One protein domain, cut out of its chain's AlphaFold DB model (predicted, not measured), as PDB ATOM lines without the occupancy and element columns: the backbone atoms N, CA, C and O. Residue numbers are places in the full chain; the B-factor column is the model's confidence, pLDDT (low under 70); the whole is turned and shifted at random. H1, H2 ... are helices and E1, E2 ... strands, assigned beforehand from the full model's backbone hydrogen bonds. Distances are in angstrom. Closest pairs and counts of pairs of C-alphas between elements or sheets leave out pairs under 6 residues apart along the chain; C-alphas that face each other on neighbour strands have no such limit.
ATOM      1  N   THR A  11      33.375  -9.425  11.276       78.75
ATOM      2  CA  THR A  11      32.868 -10.446  10.351       78.75
ATOM      3  C   THR A  11      31.454 -10.096   9.914       78.75
ATOM      4  O   THR A  11      30.543 -10.055  10.735       78.75
ATOM      5  N   ALA A  12      31.278  -9.864   8.616       79.81
ATOM      6  CA  ALA A  12      29.977  -9.724   7.982       79.81
ATOM      7  C   ALA A  12      29.572 -11.071   7.372       79.81
ATOM      8  O   ALA A  12      30.296 -11.624   6.545       79.81
ATOM      9  N   GLY A  13      28.433 -11.609   7.799       79.38
ATOM     10  CA  GLY A  13      27.845 -12.800   7.192       79.38
ATOM     11  C   GLY A  13      26.995 -12.423   5.983       79.38
ATOM     12  O   GLY A  13      26.106 -11.584   6.117       79.38
ATOM     13  N   LEU A  14      27.255 -13.031   4.828       80.06
ATOM     14  CA  LEU A  14      26.411 -12.930   3.639       80.06
ATOM     15  C   LEU A  14      25.668 -14.254   3.454       80.06
ATOM     16  O   LEU A  14      26.302 -15.303   3.411       80.06
ATOM     17  N   GLU A  15      24.342 -14.215   3.355       77.69
ATOM     18  CA  GLU A  15      23.552 -15.416   3.076       77.69
ATOM     19  C   GLU A  15      23.688 -15.832   1.606       77.69
ATOM     20  O   GLU A  15      23.392 -15.059   0.693       77.69
ATOM     21  N   GLY A  16      24.073 -17.088   1.391       71.19
ATOM     22  CA  GLY A  16      24.196 -17.721   0.088       71.19
ATOM     23  C   GLY A  16      25.524 -17.504  -0.629       71.19
ATOM     24  O   GLY A  16      26.428 -16.836  -0.140       71.19
ATOM     25  N   TYR A  17      25.586 -18.101  -1.821       74.88
ATOM     26  CA  TYR A  17      26.779 -18.190  -2.654       74.88
ATOM     27  C   TYR A  17      27.500 -16.855  -2.849       74.88
ATOM     28  O   TYR A  17      26.929 -15.897  -3.383       74.88
ATOM     29  N   LEU A  18      28.779 -16.837  -2.478       75.50
ATOM     30  CA  LEU A  18      29.706 -15.778  -2.854       75.50
ATOM     31  C   LEU A  18      30.185 -16.036  -4.279       75.50
ATOM     32  O   LEU A  18      30.873 -17.023  -4.521       75.50
ATOM     33  N   ASP A  19      29.843 -15.146  -5.212       77.44
ATOM     34  CA  ASP A  19      30.323 -15.246  -6.589       77.44
ATOM     35  C   ASP A  19      31.860 -15.101  -6.635       77.44
ATOM     36  O   ASP A  19      32.374 -14.020  -6.328       77.44
ATOM     37  N   PRO A  20      32.613 -16.139  -7.049       74.12
ATOM     38  CA  PRO A  20      34.065 -16.081  -7.171       74.12
ATOM     39  C   PRO A  20      34.526 -15.063  -8.216       74.12
ATOM     40  O   PRO A  20      35.678 -14.634  -8.186       74.12
ATOM     41  N   ALA A  21      33.647 -14.667  -9.146       79.31
ATOM     42  CA  ALA A  21      33.934 -13.609 -10.105       79.31
ATOM     43  C   ALA A  21      33.892 -12.204  -9.469       79.31
ATOM     44  O   ALA A  21      34.480 -11.266 -10.018       79.31
ATOM     45  N   ASP A  22      33.260 -12.035  -8.298       83.50
ATOM     46  CA  ASP A  22      33.320 -10.784  -7.543       83.50
ATOM     47  C   ASP A  22      34.644 -10.693  -6.771       83.50
ATOM     48  O   ASP A  22      34.783 -11.073  -5.603       83.50
ATOM     49  N   ALA A  23      35.646 -10.137  -7.450       81.44
ATOM     50  CA  ALA A  23      36.985  -9.944  -6.908       81.44
ATOM     51  C   ALA A  23      37.025  -9.058  -5.644       81.44
ATOM     52  O   ALA A  23      37.973  -9.161  -4.866       81.44
ATOM     53  N   LEU A  24      36.034  -8.181  -5.421       84.38
ATOM     54  CA  LEU A  24      35.997  -7.306  -4.241       84.38
ATOM     55  C   LEU A  24      35.538  -8.081  -3.009       84.38
ATOM     56  O   LEU A  24      36.176  -8.019  -1.957       84.38
ATOM     57  N   VAL A  25      34.443  -8.824  -3.158       80.31
ATOM     58  CA  VAL A  25      33.875  -9.661  -2.099       80.31
ATOM     59  C   VAL A  25      34.826 -10.807  -1.762       80.31
ATOM     60  O   VAL A  25      35.080 -11.064  -0.586       80.31
ATOM     61  N   THR A  26      35.447 -11.411  -2.776       81.31
ATOM     62  CA  THR A  26      36.469 -12.450  -2.600       81.31
ATOM     63  C   THR A  26      37.690 -11.918  -1.848       81.31
ATOM     64  O   THR A  26      38.158 -12.560  -0.908       81.31
ATOM     65  N   ALA A  27      38.187 -10.722  -2.187       83.00
ATOM     66  CA  ALA A  27      39.302 -10.109  -1.464       83.00
ATOM     67  C   ALA A  27      38.955  -9.841   0.012       83.00
ATOM     68  O   ALA A  27      39.760 -10.117   0.898       83.00
ATOM     69  N   LEU A  28      37.739  -9.365   0.295       84.06
ATOM     70  CA  LEU A  28      37.263  -9.149   1.665       84.06
ATOM     71  C   LEU A  28      37.066 -10.458   2.439       84.06
ATOM     72  O   LEU A  28      37.372 -10.508   3.630       84.06
ATOM     73  N   ALA A  29      36.599 -11.525   1.791       80.94
ATOM     74  CA  ALA A  29      36.449 -12.839   2.414       80.94
ATOM     75  C   ALA A  29      37.800 -13.409   2.883       80.94
ATOM     76  O   ALA A  29      37.925 -13.860   4.022       80.94
ATOM     77  N   HIS A  30      38.839 -13.280   2.054       80.00
ATOM     78  CA  HIS A  30      40.199 -13.736   2.369       80.00
ATOM     79  C   HIS A  30      41.001 -12.744   3.224       80.00
ATOM     80  O   HIS A  30      42.117 -13.037   3.642       80.00
ATOM     81  N   GLY A  31      40.443 -11.566   3.511       78.19
ATOM     82  CA  GLY A  31      41.116 -10.542   4.303       78.19
ATOM     83  C   GLY A  31      42.125  -9.675   3.564       78.19
ATOM     84  O   GLY A  31      42.754  -8.839   4.203       78.19
ATOM     85  N   GLY A  32      42.237  -9.834   2.246       82.81
ATOM     86  CA  GLY A  32      43.037  -8.995   1.351       82.81
ATOM     87  C   GLY A  32      42.270  -7.780   0.820       82.81
ATOM     88  O   GLY A  32      42.584  -7.260  -0.247       82.81
ATOM     89  N   GLY A  33      41.219  -7.331   1.517       81.62
ATOM     90  CA  GLY A  33      40.412  -6.186   1.086       81.62
ATOM     91  C   GLY A  33      41.225  -4.892   0.972       81.62
ATOM     92  O   GLY A  33      40.965  -4.091   0.076       81.62
ATOM     93  N   ALA A  34      42.224  -4.718   1.843       83.88
ATOM     94  CA  ALA A  34      43.142  -3.578   1.827       83.88
ATOM     95  C   ALA A  34      44.131  -3.620   0.647       83.88
ATOM     96  O   ALA A  34      44.497  -2.567   0.129       83.88
ATOM     97  N   ASP A  35      44.507  -4.821   0.199       85.94
ATOM     98  CA  ASP A  35      45.458  -5.047  -0.899       85.94
ATOM     99  C   ASP A  35      44.793  -4.923  -2.281       85.94
ATOM    100  O   ASP A  35      45.459  -4.805  -3.309       85.94
ATOM    101  N   ASN A  36      43.457  -4.921  -2.326       88.25
ATOM    102  CA  ASN A  36      42.698  -4.733  -3.553       88.25
ATOM    103  C   ASN A  36      42.452  -3.238  -3.817       88.25
ATOM    104  O   ASN A  36      41.562  -2.624  -3.222       88.25
ATOM    105  N   GLU A  37      43.180  -2.658  -4.778       87.88
ATOM    106  CA  GLU A  37      43.072  -1.231  -5.123       87.88
ATOM    107  C   GLU A  37      41.645  -0.772  -5.440       87.88
ATOM    108  O   GLU A  37      41.251   0.345  -5.099       87.88
ATOM    109  N   ARG A  38      40.861  -1.612  -6.124       88.56
ATOM    110  CA  ARG A  38      39.489  -1.275  -6.517       88.56
ATOM    111  C   ARG A  38      38.569  -1.253  -5.296       88.56
ATOM    112  O   ARG A  38      37.679  -0.405  -5.232       88.56
ATOM    113  N   CYS A  39      38.808  -2.133  -4.324       87.12
ATOM    114  CA  CYS A  39      38.104  -2.150  -3.044       87.12
ATOM    115  C   CYS A  39      38.463  -0.915  -2.214       87.12
ATOM    116  O   CYS A  39      37.574  -0.151  -1.835       87.12
ATOM    117  N   LEU A  40      39.762  -0.646  -2.050       89.62
ATOM    118  CA  LEU A  40      40.271   0.510  -1.319       89.62
ATOM    119  C   LEU A  40      39.728   1.827  -1.891       89.62
ATOM    120  O   LEU A  40      39.163   2.626  -1.147       89.62
ATOM    121  N   LYS A  41      39.801   2.032  -3.215       90.44
ATOM    122  CA  LYS A  41      39.269   3.232  -3.892       90.44
ATOM    123  C   LYS A  41      37.763   3.399  -3.666       90.44
ATOM    124  O   LYS A  41      37.310   4.489  -3.324       90.44
ATOM    125  N   ARG A  42      36.985   2.320  -3.820       90.00
ATOM    126  CA  ARG A  42      35.522   2.346  -3.658       90.00
ATOM    127  C   ARG A  42      35.110   2.668  -2.222       90.00
ATOM    128  O   ARG A  42      34.229   3.500  -2.018       90.00
ATOM    129  N   VAL A  43      35.739   2.028  -1.239       88.38
ATOM    130  CA  VAL A  43      35.406   2.218   0.180       88.38
ATOM    131  C   VAL A  43      35.881   3.583   0.674       88.38
ATOM    132  O   VAL A  43      35.127   4.259   1.366       88.38
ATOM    133  N   THR A  44      37.057   4.045   0.237       90.88
ATOM    134  CA  THR A  44      37.552   5.404   0.526       90.88
ATOM    135  C   THR A  44      36.585   6.463   0.003       90.88
ATOM    136  O   THR A  44      36.203   7.369   0.741       90.88
ATOM    137  N   ALA A  45      36.111   6.318  -1.239       91.75
ATOM    138  CA  ALA A  45      35.135   7.238  -1.818       91.75
ATOM    139  C   ALA A  45      33.792   7.237  -1.063       91.75
ATOM    140  O   ALA A  45      33.155   8.281  -0.938       91.75
ATOM    141  N   HIS A  46      33.364   6.077  -0.552       91.25
ATOM    142  CA  HIS A  46      32.096   5.945   0.166       91.25
ATOM    143  C   HIS A  46      32.164   6.484   1.602       91.25
ATOM    144  O   HIS A  46      31.282   7.234   2.015       91.25
ATOM    145  N   LEU A  47      33.218   6.132   2.345       89.25
ATOM    146  CA  LEU A  47      33.416   6.551   3.736       89.25
ATOM    147  C   LEU A  47      33.950   7.982   3.859       89.25
ATOM    148  O   LEU A  47      33.838   8.569   4.931       89.25
ATOM    149  N   LYS A  48      34.504   8.550   2.775       91.94
ATOM    150  CA  LYS A  48      35.145   9.878   2.749       91.94
ATOM    151  C   LYS A  48      36.226  10.028   3.830       91.94
ATOM    152  O   LYS A  48      36.334  11.075   4.461       91.94
ATOM    153  N   ALA A  49      36.995   8.963   4.043       91.25
ATOM    154  CA  ALA A  49      38.051   8.873   5.051       91.25
ATOM    155  C   ALA A  49      39.442   8.813   4.399       91.25
ATOM    156  O   ALA A  49      39.550   8.648   3.181       91.25
ATOM    157  N   ASP A  50      40.502   8.950   5.199       92.31
ATOM    158  CA  ASP A  50      41.874   8.842   4.699       92.31
ATOM    159  C   ASP A  50      42.192   7.411   4.232       92.31
ATOM    160  O   ASP A  50      41.749   6.422   4.818       92.31
ATOM    161  N   VAL A  51      43.006   7.290   3.182       90.62
ATOM    162  CA  VAL A  51      43.344   5.993   2.576       90.62
ATOM    163  C   VAL A  51      44.026   5.058   3.581       90.62
ATOM    164  O   VAL A  51      43.780   3.851   3.546       90.62
ATOM    165  N   LYS A  52      44.852   5.581   4.499       88.69
ATOM    166  CA  LYS A  52      45.524   4.754   5.515       88.69
ATOM    167  C   LYS A  52      44.538   4.234   6.555       88.69
ATOM    168  O   LYS A  52      44.637   3.075   6.952       88.69
ATOM    169  N   GLU A  53      43.571   5.054   6.958       86.94
ATOM    170  CA  GLU A  53      42.510   4.652   7.889       86.94
ATOM    171  C   GLU A  53      41.604   3.586   7.269       86.94
ATOM    172  O   GLU A  53      41.284   2.584   7.909       86.94
ATOM    173  N   VAL A  54      41.247   3.753   5.992       88.69
ATOM    174  CA  VAL A  54      40.439   2.775   5.254       88.69
ATOM    175  C   VAL A  54      41.207   1.470   5.057       88.69
ATOM    176  O   VAL A  54      40.637   0.401   5.244       88.69
ATOM    177  N   SER A  55      42.498   1.532   4.727       88.31
ATOM    178  CA  SER A  55      43.353   0.344   4.608       88.31
ATOM    179  C   SER A  55      43.407  -0.440   5.926       88.31
ATOM    180  O   SER A  55      43.139  -1.644   5.940       88.31
ATOM    181  N   ALA A  56      43.634   0.250   7.051       86.25
ATOM    182  CA  ALA A  56      43.609  -0.364   8.376       86.25
ATOM    183  C   ALA A  56      42.239  -0.988   8.695       86.25
ATOM    184  O   ALA A  56      42.177  -2.126   9.153       86.25
ATOM    185  N   PHE A  57      41.142  -0.288   8.394       85.44
ATOM    186  CA  PHE A  57      39.780  -0.794   8.580       85.44
ATOM    187  C   PHE A  57      39.503  -2.054   7.746       85.44
ATOM    188  O   PHE A  57      39.008  -3.049   8.273       85.44
ATOM    189  N   LEU A  58      39.865  -2.053   6.460       86.56
ATOM    190  CA  LEU A  58      39.665  -3.194   5.562       86.56
ATOM    191  C   LEU A  58      40.478  -4.424   5.983       86.56
ATOM    192  O   LEU A  58      40.008  -5.546   5.802       86.56
ATOM    193  N   GLY A  59      41.638  -4.230   6.618       82.50
ATOM    194  CA  GLY A  59      42.414  -5.315   7.225       82.50
ATOM    195  C   GLY A  59      41.662  -6.067   8.334       82.50
ATOM    196  O   GLY A  59      41.931  -7.250   8.567       82.50
ATOM    197  N   LEU A  60      40.671  -5.430   8.967       83.50
ATOM    198  CA  LEU A  60      39.865  -5.996  10.057       83.50
ATOM    199  C   LEU A  60      38.566  -6.650   9.570       83.50
ATOM    200  O   LEU A  60      37.968  -7.436  10.307       83.50
ATOM    201  N   VAL A  61      38.130  -6.342   8.347       84.06
ATOM    202  CA  VAL A  61      36.871  -6.835   7.779       84.06
ATOM    203  C   VAL A  61      37.067  -8.213   7.158       84.06
ATOM    204  O   VAL A  61      38.018  -8.454   6.415       84.06
ATOM    205  N   ARG A  62      36.149  -9.131   7.449       83.19
ATOM    206  CA  ARG A  62      36.011 -10.422   6.773       83.19
ATOM    207  C   ARG A  62      34.574 -10.611   6.330       83.19
ATOM    208  O   ARG A  62      33.655 -10.339   7.102       83.19
ATOM    209  N   ILE A  63      34.388 -11.117   5.119       83.44
ATOM    210  CA  ILE A  63      33.088 -11.613   4.666       83.44
ATOM    211  C   ILE A  63      33.066 -13.125   4.851       83.44
ATOM    212  O   ILE A  63      34.022 -13.812   4.500       83.44
ATOM    213  N   ARG A  64      31.982 -13.637   5.425       79.75
ATOM    214  CA  ARG A  64      31.750 -15.068   5.587       79.75
ATOM    215  C   ARG A  64      30.470 -15.450   4.866       79.75
ATOM    216  O   ARG A  64      29.449 -14.798   5.054       79.75
ATOM    217  N   GLU A  65      30.523 -16.528   4.100       76.94
ATOM    218  CA  GLU A  65      29.323 -17.154   3.557       76.94
ATOM    219  C   GLU A  65      28.524 -17.834   4.674       76.94
ATOM    220  O   GLU A  65      29.066 -18.572   5.505       76.94
ATOM    221  N   LEU A  66      27.227 -17.559   4.703       75.44
ATOM    222  CA  LEU A  66      26.240 -18.223   5.536       75.44
ATOM    223  C   LEU A  66      25.311 -19.042   4.633       75.44
ATOM    224  O   LEU A  66      25.048 -18.630   3.503       75.44
ATOM    225  N   PRO A  67      24.784 -20.185   5.103       69.00
ATOM    226  CA  PRO A  67      23.817 -20.954   4.328       69.00
ATOM    227  C   PRO A  67      22.612 -20.090   3.951       69.00
ATOM    228  O   PRO A  67      22.195 -19.223   4.728       69.00
TER     229      PRO A  67
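This is residues 11 to 67 of the 290 residues of an uncharacterized protein of Streptomyces sp. NWU339 (UniProt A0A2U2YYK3). An elongated body with H3 and E2 following each other end to end along its length: at one end E1 lies beside E2 as a two-stranded parallel ribbon, and at the other H2 packs crosswise on H3. H1 fills the middle, packed on E2 with its end around Ala 29. The printed part has 57 residues, with two named strands and three named helices in the order E1, H1, H2, H3, E2, and its class is mixed, helices and strands. It is compact, with a radius of gyration of the C-alphas of 11.2 A, and spans 35 by 20 by 17 A.

E1, residues 11 to 15, and E2, residues 61 to 66, are parallel neighbours with 30 degrees between their directions. The C-alphas of 13 and 64 face each other at 4.8 A, and N 12 and O 62, at 2.9 A, and N 66 and O 14, at 2.8 A, are within hydrogen-bond range. H1, residues 23 to 29, has 7 pairs of C-alphas within 8 A of E2, the closest being those of Ala 29 and Ile 63, 4.2 A apart. H1 and E1 are near each other, with 6 pairs of C-alphas within 10 A. H2, residues 37 to 47, is close to H1 but not clearly touching; their closest C-alphas, those of Leu 24 and Cys 39, are 5.7 A apart, and the two stand about perpendicular, at 75 degrees. H3, residues 51 to 60, touches H2, about perpendicular at 77 degrees, with the C-alphas of Thr 44 and Val 54 closest at 6.1 A. H1 and H3 are close but not clearly touching, with the C-alphas of Leu 28 and Leu 58 closest at 7.5 A; they run the same way at a steep tilt of 55 degrees. E1 is apart from H2, and H2 from E2; E1 and H3 are only just apart, their closest C-alphas being 8.3 A from each other. The five elements make a strand-helix-strand unit, two parallel neighbour strands with H1, H2 and H3 between them along the chain. Every O i to N i+4 pair is within hydrogen-bond range in H1 and H2; in H3 it is 5 of 6.

E1 begins at C-alpha 11, (32.868, -10.446, 10.351), and measures 12.8 A from first to last C-alpha. E2 measures 15.7 A and ends at C-alpha 66, (26.240, -18.223, 5.536). H2 is the longest helix, with 11 residues and 15.2 A, and begins at C-alpha 37, (43.072, -1.231, -5.123). H3 measures 14.6 A, and H1 9.8 A.

The C-alphas farthest apart are those of Asp 50 and Pro 67, at 34.8 A. The printed part has no cut. The links from H2 to H3 and from H3 to E2 are tight, those from E1 to H1 and from H1 to H2 short, and no link is long. The mean pLDDT of the printed part is 83.6, and residue 67 alone is under 70.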